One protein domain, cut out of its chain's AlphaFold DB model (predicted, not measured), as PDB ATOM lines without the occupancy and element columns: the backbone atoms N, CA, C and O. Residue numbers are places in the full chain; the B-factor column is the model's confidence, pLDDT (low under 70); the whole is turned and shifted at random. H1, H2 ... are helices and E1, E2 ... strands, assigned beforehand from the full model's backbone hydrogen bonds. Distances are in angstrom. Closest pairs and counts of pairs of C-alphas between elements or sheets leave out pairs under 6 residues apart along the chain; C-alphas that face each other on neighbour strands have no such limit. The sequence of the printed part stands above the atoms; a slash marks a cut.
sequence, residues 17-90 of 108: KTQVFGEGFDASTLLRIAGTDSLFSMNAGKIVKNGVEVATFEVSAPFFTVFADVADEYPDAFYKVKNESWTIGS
ATOM      1  N   LYS A  17      -5.529  33.708 -14.809       72.38
ATOM      2  CA  LYS A  17      -4.740  34.918 -15.061       72.38
ATOM      3  C   LYS A  17      -4.476  35.715 -13.776       72.38
ATOM      4  O   LYS A  17      -3.339  36.114 -13.553       72.38
ATOM      5  N   THR A  18      -5.502  35.936 -12.956       78.88
ATOM      6  CA  THR A  18      -5.398  36.711 -11.710       78.88
ATOM      7  C   THR A  18      -4.561  35.965 -10.677       78.88
ATOM      8  O   THR A  18      -3.668  36.554 -10.078       78.88
ATOM      9  N   GLN A  19      -4.753  34.649 -10.564       79.06
ATOM     10  CA  GLN A  19      -3.989  33.819  -9.637       79.06
ATOM     11  C   GLN A  19      -2.490  33.753  -9.987       79.06
ATOM     12  O   GLN A  19      -1.646  33.745  -9.094       79.06
ATOM     13  N   VAL A  20      -2.150  33.670 -11.280       81.62
ATOM     14  CA  VAL A  20      -0.761  33.486 -11.739       81.62
ATOM     15  C   VAL A  20      -0.011  34.813 -11.869       81.62
ATOM     16  O   VAL A  20       1.166  34.875 -11.527       81.62
ATOM     17  N   PHE A  21      -0.667  35.867 -12.363       83.56
ATOM     18  CA  PHE A  21      -0.005  37.131 -12.710       83.56
ATOM     19  C   PHE A  21      -0.434  38.328 -11.849       83.56
ATOM     20  O   PHE A  21       0.138  39.408 -11.985       83.56
ATOM     21  N   GLY A  22      -1.413  38.149 -10.958       85.56
ATOM     22  CA  GLY A  22      -1.968  39.210 -10.121       85.56
ATOM     23  C   GLY A  22      -3.028  40.068 -10.819       85.56
ATOM     24  O   GLY A  22      -3.226  40.022 -12.040       85.56
ATOM     25  N   GLU A  23      -3.734  40.873 -10.022       84.56
ATOM     26  CA  GLU A  23      -4.653  41.888 -10.541       84.56
ATOM     27  C   GLU A  23      -3.894  42.959 -11.337       84.56
ATOM     28  O   GLU A  23      -2.818  43.410 -10.949       84.56
ATOM     29  N   GLY A  24      -4.465  43.380 -12.468       81.94
ATOM     30  CA  GLY A  24      -3.893  44.436 -13.308       81.94
ATOM     31  C   GLY A  24      -2.810  43.984 -14.292       81.94
ATOM     32  O   GLY A  24      -2.300  44.821 -15.031       81.94
ATOM     33  N   PHE A  25      -2.485  42.686 -14.370       84.50
ATOM     34  CA  PHE A  25      -1.529  42.193 -15.363       84.50
ATOM     35  C   PHE A  25      -2.004  42.464 -16.796       84.50
ATOM     36  O   PHE A  25      -3.016  41.913 -17.260       84.50
ATOM     37  N   ASP A  26      -1.240  43.278 -17.519       81.56
ATOM     38  CA  ASP A  26      -1.431  43.499 -18.943       81.56
ATOM     39  C   ASP A  26      -0.547  42.546 -19.753       81.56
ATOM     40  O   ASP A  26       0.669  42.709 -19.849       81.56
ATOM     41  N   ALA A  27      -1.185  41.553 -20.371       78.81
ATOM     42  CA  ALA A  27      -0.509  40.571 -21.209       78.81
ATOM     43  C   ALA A  27       0.106  41.193 -22.474       78.81
ATOM     44  O   ALA A  27       0.985  40.576 -23.070       78.81
ATOM     45  N   SER A  28      -0.302  42.408 -22.868       80.44
ATOM     46  CA  SER A  28       0.320  43.135 -23.982       80.44
ATOM     47  C   SER A  28       1.811  43.397 -23.734       80.44
ATOM     48  O   SER A  28       2.600  43.425 -24.676       80.44
ATOM     49  N   THR A  29       2.222  43.490 -22.465       81.19
ATOM     50  CA  THR A  29       3.627  43.679 -22.077       81.19
ATOM     51  C   THR A  29       4.513  42.502 -22.477       81.19
ATOM     52  O   THR A  29       5.689  42.706 -22.768       81.19
ATOM     53  N   LEU A  30       3.952  41.290 -22.581       81.69
ATOM     54  CA  LEU A  30       4.679  40.096 -23.027       81.69
ATOM     55  C   LEU A  30       5.018  40.131 -24.521       81.69
ATOM     56  O   LEU A  30       5.868  39.368 -24.971       81.69
ATOM     57  N   LEU A  31       4.360  40.999 -25.296       86.31
ATOM     58  CA  LEU A  31       4.642  41.156 -26.720       86.31
ATOM     59  C   LEU A  31       5.907  41.975 -26.965       86.31
ATOM     60  O   LEU A  31       6.436  41.929 -28.070       86.31
ATOM     61  N   ARG A  32       6.381  42.739 -25.975       88.94
ATOM     62  CA  ARG A  32       7.520  43.640 -26.142       88.94
ATOM     63  C   ARG A  32       8.837  42.893 -25.982       88.94
ATOM     64  O   ARG A  32       9.043  42.165 -25.015       88.94
ATOM     65  N   ILE A  33       9.752  43.127 -26.916       86.06
ATOM     66  CA  ILE A  33      11.107  42.587 -26.859       86.06
ATOM     67  C   ILE A  33      11.917  43.462 -25.901       86.06
ATOM     68  O   ILE A  33      12.048  44.671 -26.114       86.06
ATOM     69  N   ALA A  34      12.421  42.854 -24.826       80.31
ATOM     70  CA  ALA A  34      13.164  43.548 -23.780       80.31
ATOM     71  C   ALA A  34      14.341  44.349 -24.362       80.31
ATOM     72  O   ALA A  34      15.003  43.907 -25.294       80.31
ATOM     73  N   GLY A  35      14.573  45.550 -23.826       78.75
ATOM     74  CA  GLY A  35      15.613  46.451 -24.333       78.75
ATOM     75  C   GLY A  35      15.260  47.180 -25.636       78.75
ATOM     76  O   GLY A  35      16.081  47.945 -26.130       78.75
ATOM     77  N   THR A  36      14.049  46.999 -26.184       82.31
ATOM     78  CA  THR A  36      13.626  47.637 -27.440       82.31
ATOM     79  C   THR A  36      12.192  48.184 -27.380       82.31
ATOM     80  O   THR A  36      11.400  47.852 -26.493       82.31
ATOM     81  N   ASP A  37      11.826  48.988 -28.379       86.31
ATOM     82  CA  ASP A  37      10.435  49.393 -28.647       86.31
ATOM     83  C   ASP A  37       9.723  48.463 -29.642       86.31
ATOM     84  O   ASP A  37       8.631  48.761 -30.122       86.31
ATOM     85  N   SER A  38      10.343  47.329 -29.974       89.75
ATOM     86  CA  SER A  38       9.807  46.370 -30.934       89.75
ATOM     87  C   SER A  38       8.931  45.319 -30.259       89.75
ATOM     88  O   SER A  38       9.103  44.988 -29.083       89.75
ATOM     89  N   LEU A  39       8.002  44.768 -31.037       90.81
ATOM     90  CA  LEU A  39       7.111  43.696 -30.613       90.81
ATOM     91  C   LEU A  39       7.427  42.400 -31.363       90.81
ATOM     92  O   LEU A  39       7.877  42.435 -32.511       90.81
ATOM     93  N   PHE A  40       7.132  41.260 -30.745       91.31
ATOM     94  CA  PHE A  40       7.051  39.990 -31.457       91.31
ATOM     95  C   PHE A  40       5.887  40.014 -32.454       91.31
ATOM     96  O   PHE A  40       4.781  40.457 -32.136       91.31
ATOM     97  N   SER A  41       6.116  39.482 -33.652       91.00
ATOM     98  CA  SER A  41       5.036  39.129 -34.570       91.00
ATOM     99  C   SER A  41       4.418  37.821 -34.094       91.00
ATOM    100  O   SER A  41       5.127  36.837 -33.910       91.00
ATOM    101  N   MET A  42       3.106  37.801 -33.878       90.19
ATOM    102  CA  MET A  42       2.393  36.623 -33.395       90.19
ATOM    103  C   MET A  42       1.165  36.360 -34.243       90.19
ATOM    104  O   MET A  42       0.405  37.277 -34.556       90.19
ATOM    105  N   ASN A  43       0.936  35.096 -34.575       88.88
ATOM    106  CA  ASN A  43      -0.276  34.673 -35.249       88.88
ATOM    107  C   ASN A  43      -0.695  33.279 -34.770       88.88
ATOM    108  O   ASN A  43       0.129  32.483 -34.322       88.88
ATOM    109  N   ALA A  44      -1.987  32.989 -34.853       88.25
ATOM    110  CA  ALA A  44      -2.563  31.710 -34.480       88.25
ATOM    111  C   ALA A  44      -3.632  31.302 -35.489       88.25
ATOM    112  O   ALA A  44      -4.324  32.137 -36.069       88.25
ATOM    113  N   GLY A  45      -3.778  30.000 -35.686       86.81
ATOM    114  CA  GLY A  45      -4.693  29.458 -36.669       86.81
ATOM    115  C   GLY A  45      -5.023  27.999 -36.415       86.81
ATOM    116  O   GLY A  45      -4.830  27.454 -35.326       86.81
ATOM    117  N   LYS A  46      -5.565  27.371 -37.451       86.56
ATOM    118  CA  LYS A  46      -5.854  25.945 -37.482       86.56
ATOM    119  C   LYS A  46      -5.442  25.385 -38.827       86.56
ATOM    120  O   LYS A  46      -5.632  26.032 -39.855       86.56
ATOM    121  N   ILE A  47      -4.962  24.154 -38.813       85.81
ATOM    122  CA  ILE A  47      -4.705  23.375 -40.020       85.81
ATOM    123  C   ILE A  47      -5.375  22.012 -39.904       85.81
ATOM    124  O   ILE A  47      -5.610  21.511 -38.804       85.81
ATOM    125  N   VAL A  48      -5.661  21.396 -41.047       84.62
ATOM    126  CA  VAL A  48      -6.190  20.032 -41.104       84.62
ATOM    127  C   VAL A  48      -5.042  19.083 -41.424       84.62
ATOM    128  O   VAL A  48      -4.430  19.186 -42.486       84.62
ATOM    129  N   LYS A  49      -4.755  18.139 -40.524       78.56
ATOM    130  CA  LYS A  49      -3.760  17.082 -40.742       78.56
ATOM    131  C   LYS A  49      -4.417  15.727 -40.545       78.56
ATOM    132  O   LYS A  49      -4.940  15.441 -39.474       78.56
ATOM    133  N   ASN A  50      -4.402  14.895 -41.586       85.50
ATOM    134  CA  ASN A  50      -5.028  13.566 -41.582       85.50
ATOM    135  C   ASN A  50      -6.508  13.587 -41.141       85.50
ATOM    136  O   ASN A  50      -6.953  12.706 -40.410       85.50
ATOM    137  N   GLY A  51      -7.262  14.615 -41.549       85.94
ATOM    138  CA  GLY A  51      -8.679  14.774 -41.198       85.94
ATOM    139  C   GLY A  51      -8.951  15.302 -39.784       85.94
ATOM    140  O   GLY A  51     -10.112  15.445 -39.415       85.94
ATOM    141  N   VAL A  52      -7.912  15.623 -39.006       82.12
ATOM    142  CA  VAL A  52      -8.029  16.220 -37.668       82.12
ATOM    143  C   VAL A  52      -7.676  17.705 -37.736       82.12
ATOM    144  O   VAL A  52      -6.638  18.071 -38.291       82.12
ATOM    145  N   GLU A  53      -8.527  18.563 -37.167       82.81
ATOM    146  CA  GLU A  53      -8.196  19.975 -36.944       82.81
ATOM    147  C   GLU A  53      -7.182  20.104 -35.808       82.81
ATOM    148  O   GLU A  53      -7.427  19.661 -34.685       82.81
ATOM    149  N   VAL A  54      -6.057  20.755 -36.087       82.06
ATOM    150  CA  VAL A  54      -5.006  21.024 -35.106       82.06
ATOM    151  C   VAL A  54      -4.778  22.525 -35.027       82.06
ATOM    152  O   VAL A  54      -4.604  23.187 -36.052       82.06
ATOM    153  N   ALA A  55      -4.789  23.066 -33.809       83.00
ATOM    154  CA  ALA A  55      -4.446  24.460 -33.569       83.00
ATOM    155  C   ALA A  55      -2.951  24.689 -33.830       83.00
ATOM    156  O   ALA A  55      -2.111  23.879 -33.432       83.00
ATOM    157  N   THR A  56      -2.629  25.799 -34.481       84.69
ATOM    158  CA  THR A  56      -1.261  26.234 -34.751       84.69
ATOM    159  C   THR A  56      -1.044  27.647 -34.249       84.69
ATOM    160  O   THR A  56      -1.978  28.439 -34.125       84.69
ATOM    161  N   PHE A  57       0.208  27.966 -33.956       87.50
ATOM    162  CA  PHE A  57       0.638  29.320 -33.658       87.50
ATOM    163  C   PHE A  57       2.058  29.519 -34.168       87.50
ATOM    164  O   PHE A  57       2.804  28.553 -34.341       87.50
ATOM    165  N   GLU A  58       2.416  30.771 -34.401       86.94
ATOM    166  CA  GLU A  58       3.764  31.179 -34.757       86.94
ATOM    167  C   GLU A  58       4.081  32.509 -34.082       86.94
ATOM    168  O   GLU A  58       3.262  33.430 -34.079       86.94
ATOM    169  N   VAL A  59       5.267  32.581 -33.488       89.44
ATOM    170  CA  VAL A  59       5.840  33.790 -32.900       89.44
ATOM    171  C   VAL A  59       7.182  34.030 -33.566       89.44
ATOM    172  O   VAL A  59       8.001  33.114 -33.617       89.44
ATOM    173  N   SER A  60       7.435  35.237 -34.061       91.25
ATOM    174  CA  SER A  60       8.698  35.568 -34.711       91.25
ATOM    175  C   SER A  60       9.192  36.975 -34.401       91.25
ATOM    176  O   SER A  60       8.422  37.900 -34.139       91.25
ATOM    177  N   ALA A  61      10.512  37.128 -34.421       92.88
ATOM    178  CA  ALA A  61      11.196  38.412 -34.352       92.88
ATOM    179  C   ALA A  61      12.548  38.317 -35.068       92.88
ATOM    180  O   ALA A  61      13.198  37.269 -35.018       92.88
ATOM    181  N   PRO A  62      13.005  39.383 -35.737       91.62
ATOM    182  CA  PRO A  62      14.300  39.366 -36.394       91.62
ATOM    183  C   PRO A  62      15.443  39.413 -35.371       91.62
ATOM    184  O   PRO A  62      15.345  40.067 -34.329       91.62
ATOM    185  N   PHE A  63      16.557  38.748 -35.674       90.94
ATOM    186  CA  PHE A  63      17.713  38.688 -34.776       90.94
ATOM    187  C   PHE A  63      18.337  40.055 -34.504       90.94
ATOM    188  O   PHE A  63      18.799  40.281 -33.390       90.94
ATOM    189  N   PHE A  64      18.287  40.993 -35.457       88.88
ATOM    190  CA  PHE A  64      18.752  42.360 -35.206       88.88
ATOM    191  C   PHE A  64      17.971  43.080 -34.097       88.88
ATOM    192  O   PHE A  64      18.486  44.029 -33.517       88.88
ATOM    193  N   THR A  65      16.743  42.644 -33.808       91.00
ATOM    194  CA  THR A  65      15.932  43.165 -32.706       91.00
ATOM    195  C   THR A  65      16.149  42.358 -31.430       91.00
ATOM    196  O   THR A  65      16.288  42.943 -30.365       91.00
ATOM    197  N   VAL A  66      16.187  41.025 -31.530       88.56
ATOM    198  CA  VAL A  66      16.329  40.132 -30.365       88.56
ATOM    199  C   VAL A  66      17.692  40.277 -29.688       88.56
ATOM    200  O   VAL A  66      17.755  40.241 -28.468       88.56
ATOM    201  N   PHE A  67      18.761  40.452 -30.468       87.44
ATOM    202  CA  PHE A  67      20.140  40.553 -29.974       87.44
ATOM    203  C   PHE A  67      20.681  41.987 -30.009       87.44
ATOM    204  O   PHE A  67      21.892  42.190 -30.072       87.44
ATOM    205  N   ALA A  68      19.796  42.990 -30.034       82.31
ATOM    206  CA  ALA A  68      20.195  44.394 -30.111       82.31
ATOM    207  C   ALA A  68      21.061  44.826 -28.912       82.31
ATOM    208  O   ALA A  68      21.916  45.693 -29.053       82.31
ATOM    209  N   ASP A  69      20.852  44.205 -27.753       83.81
ATOM    210  CA  ASP A  69      21.563  44.453 -26.499       83.81
ATOM    211  C   ASP A  69      23.008  43.925 -26.488       83.81
ATOM    212  O   ASP A  69      23.870  44.524 -25.853       83.81
ATOM    213  N   VAL A  70      23.283  42.836 -27.211       84.69
ATOM    214  CA  VAL A  70      24.606  42.183 -27.273       84.69
ATOM    215  C   VAL A  70      25.346  42.421 -28.594       84.69
ATOM    216  O   VAL A  70      26.470  41.944 -28.773       84.69
ATOM    217  N   ALA A  71      24.737  43.148 -29.535       86.69
ATOM    218  CA  ALA A  71      25.290  43.382 -30.870       86.69
ATOM    219  C   ALA A  71      26.661  44.079 -30.835       86.69
ATOM    220  O   ALA A  71      27.556  43.700 -31.591       86.69
ATOM    221  N   ASP A  72      26.835  45.049 -29.933       88.81
ATOM    222  CA  ASP A  72      28.089  45.794 -29.772       88.81
ATOM    223  C   ASP A  72      29.190  44.960 -29.093       88.81
ATOM    224  O   ASP A  72      30.375  45.171 -29.353       88.81
ATOM    225  N   GLU A  73      28.818  43.989 -28.252       93.44
ATOM    226  CA  GLU A  73      29.762  43.097 -27.565       93.44
ATOM    227  C   GLU A  73      30.291  41.994 -28.501       93.44
ATOM    228  O   GLU A  73      31.451  41.592 -28.402       93.44
ATOM    229  N   TYR A  74      29.470  41.546 -29.461       91.19
ATOM    230  CA  TYR A  74      29.799  40.451 -30.385       91.19
ATOM    231  C   TYR A  74      29.513  40.792 -31.861       91.19
ATOM    232  O   TYR A  74      28.761  40.066 -32.527       91.19
ATOM    233  N   PRO A  75      30.137  41.839 -32.431       91.38
ATOM    234  CA  PRO A  75      29.774  42.360 -33.749       91.38
ATOM    235  C   PRO A  75      29.929  41.316 -34.862       91.38
ATOM    236  O   PRO A  75      29.006  41.111 -35.649       91.38
ATOM    237  N   ASP A  76      31.045  40.586 -34.910       92.00
ATOM    238  CA  ASP A  76      31.300  39.590 -35.962       92.00
ATOM    239  C   ASP A  76      30.300  38.428 -35.948       92.00
ATOM    240  O   ASP A  76      29.914  37.913 -37.001       92.00
ATOM    241  N   ALA A  77      29.890  37.986 -34.756       88.44
ATOM    242  CA  ALA A  77      28.895  36.931 -34.610       88.44
ATOM    243  C   ALA A  77      27.506  37.451 -34.996       88.44
ATOM    244  O   ALA A  77      26.801  36.801 -35.770       88.44
ATOM    245  N   PHE A  78      27.157  38.652 -34.534       89.62
ATOM    246  CA  PHE A  78      25.902  39.317 -34.856       89.62
ATOM    247  C   PHE A  78      25.740  39.540 -36.366       89.62
ATOM    248  O   PHE A  78      24.726  39.146 -36.943       89.62
ATOM    249  N   TYR A  79      26.751  40.086 -37.052       89.81
ATOM    250  CA  TYR A  79      26.676  40.382 -38.487       89.81
ATOM    251  C   TYR A  79      26.433  39.149 -39.363       89.81
ATOM    252  O   TYR A  79      25.811  39.283 -40.418       89.81
ATOM    253  N   LYS A  80      26.870  37.958 -38.932       90.81
ATOM    254  CA  LYS A  80      26.627  36.700 -39.658       90.81
ATOM    255  C   LYS A  80      25.154  36.307 -39.678       90.81
ATOM    256  O   LYS A  80      24.714  35.708 -40.651       90.81
ATOM    257  N   VAL A  81      24.413  36.648 -38.625       89.12
ATOM    258  CA  VAL A  81      23.042  36.166 -38.410       89.12
ATOM    259  C   VAL A  81      22.006  37.289 -38.350       89.12
ATOM    260  O   VAL A  81      20.819  37.009 -38.263       89.12
ATOM    261  N   LYS A  82      22.399  38.568 -38.438       87.75
ATOM    262  CA  LYS A  82      21.501  39.724 -38.227       87.75
ATOM    263  C   LYS A  82      20.226  39.730 -39.082       87.75
ATOM    264  O   LYS A  82      19.221  40.300 -38.668       87.75
ATOM    265  N   ASN A  83      20.284  39.132 -40.274       91.00
ATOM    266  CA  ASN A  83      19.170  39.069 -41.224       91.00
ATOM    267  C   ASN A  83      18.311  37.804 -41.045       91.00
ATOM    268  O   ASN A  83      17.327  37.632 -41.761       91.00
ATOM    269  N   GLU A  84      18.692  36.906 -40.138       92.81
ATOM    270  CA  GLU A  84      17.876  35.764 -39.743       92.81
ATOM    271  C   GLU A  84      16.793  36.206 -38.744       92.81
ATOM    272  O   GLU A  84      16.829  37.298 -38.165       92.81
ATOM    273  N   SER A  85      15.805  35.339 -38.541       89.56
ATOM    274  CA  SER A  85      14.725  35.551 -37.585       89.56
ATOM    275  C   SER A  85      14.642  34.405 -36.597       89.56
ATOM    276  O   SER A  85      14.748  33.233 -36.957       89.56
ATOM    277  N   TRP A  86      14.362  34.754 -35.350       88.62
ATOM    278  CA  TRP A  86      13.889  33.799 -34.373       88.62
ATOM    279  C   TRP A  86      12.437  33.463 -34.687       88.62
ATOM    280  O   TRP A  86      11.632  34.359 -34.949       88.62
ATOM    281  N   THR A  87      12.088  32.183 -34.691       88.12
ATOM    282  CA  THR A  87      10.711  31.740 -34.911       88.12
ATOM    283  C   THR A  87      10.410  30.551 -34.012       88.12
ATOM    284  O   THR A  87      11.183  29.596 -33.958       88.12
ATOM    285  N   ILE A  88       9.292  30.624 -33.294       84.69
ATOM    286  CA  ILE A  88       8.730  29.535 -32.498       84.69
ATOM    287  C   ILE A  88       7.379  29.154 -33.089       84.69
ATOM    288  O   ILE A  88       6.531  30.015 -33.314       84.69
ATOM    289  N   GLY A  89       7.153  27.850 -33.247       82.94
ATOM    290  CA  GLY A  89       5.921  27.315 -33.815       82.94
ATOM    291  C   GLY A  89       5.908  27.383 -35.343       82.94
ATOM    292  O   GLY A  89       6.920  27.668 -35.980       82.94
ATOM    293  N   SER A  90       4.761  27.059 -35.931       84.56
ATOM    294  CA  SER A  90       4.518  27.193 -37.365       84.56
ATOM    295  C   SER A  90       3.025  27.285 -37.627       84.56
ATOM    296  O   SER A  90       2.255  26.455 -37.143       84.56
TER     297      SER A  90
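Overview. This is residues 17 to 90 of the 108 residues of an uncharacterized protein of Cryomorphaceae bacterium (UniProt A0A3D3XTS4). A long hairpin of strands E1 and E2, with short E3 beside the part of E2 away from the turn, makes a narrow sheet in a flat, open shape; the turn, residues 48 to 53, sticks out. H3 and H4 lie beyond the other end of E2, and H1 and H2 form a separate arm whose residues 18 to 24 stick out. The printed part has 74 residues with four named helices and three named strands, in the order H1, H2, E1, E2, H3, H4, E3; the antiparallel sheet runs E1, E2, E3, and the class is mixed. It is only just loose, close to extended, with a radius of gyration of the C-alphas of 16.6 A and spans of 47 by 40 by 16 A.

Arrangement. E2, residues 52 to 62, is the inner strand between edge strands E1, residues 41 to 49, and E3, residues 85 to 89. The hairpin E1 and E2 is antiparallel at 154 degrees, with N 45 and O 56 within hydrogen-bond range at 2.8 A. E2 and E3 are antiparallel at 160 degrees, with N 59 and O 88 at 2.9 A. H3, residues 63 to 66, only grazes the sheet. H4, residues 75 to 81, is close to H3 but not clearly touching; their closest C-alphas, Phe 63 and Val 81, are 6.9 A apart. H1, residues 17 to 21, and H2, residues 27 to 31, are apart, and neither is on the sheet. The O i to N i+4 pair is within range in H1; H2 has 0 of 1 but 2 of 2 O i to N i+3 pairs, H4 1 of 3 but 3 of 4, and H3 is too short for an i+4 pair.

Along the chain. E1 is 24.5 A long, E2 32.2 A and E3 12.6 A. H1 begins at C-alpha 17 (-4.740, 34.918, -15.061), and E3 ends at C-alpha 89 (5.921, 27.315, -33.815).

Size, cuts and confidence. The two C-alphas farthest apart, Gly 51 and Glu 73, are 49.7 A apart. The printed part has no cut, and no link is long. Mean pLDDT of the printed part is 86.2; no printed residue is under 70.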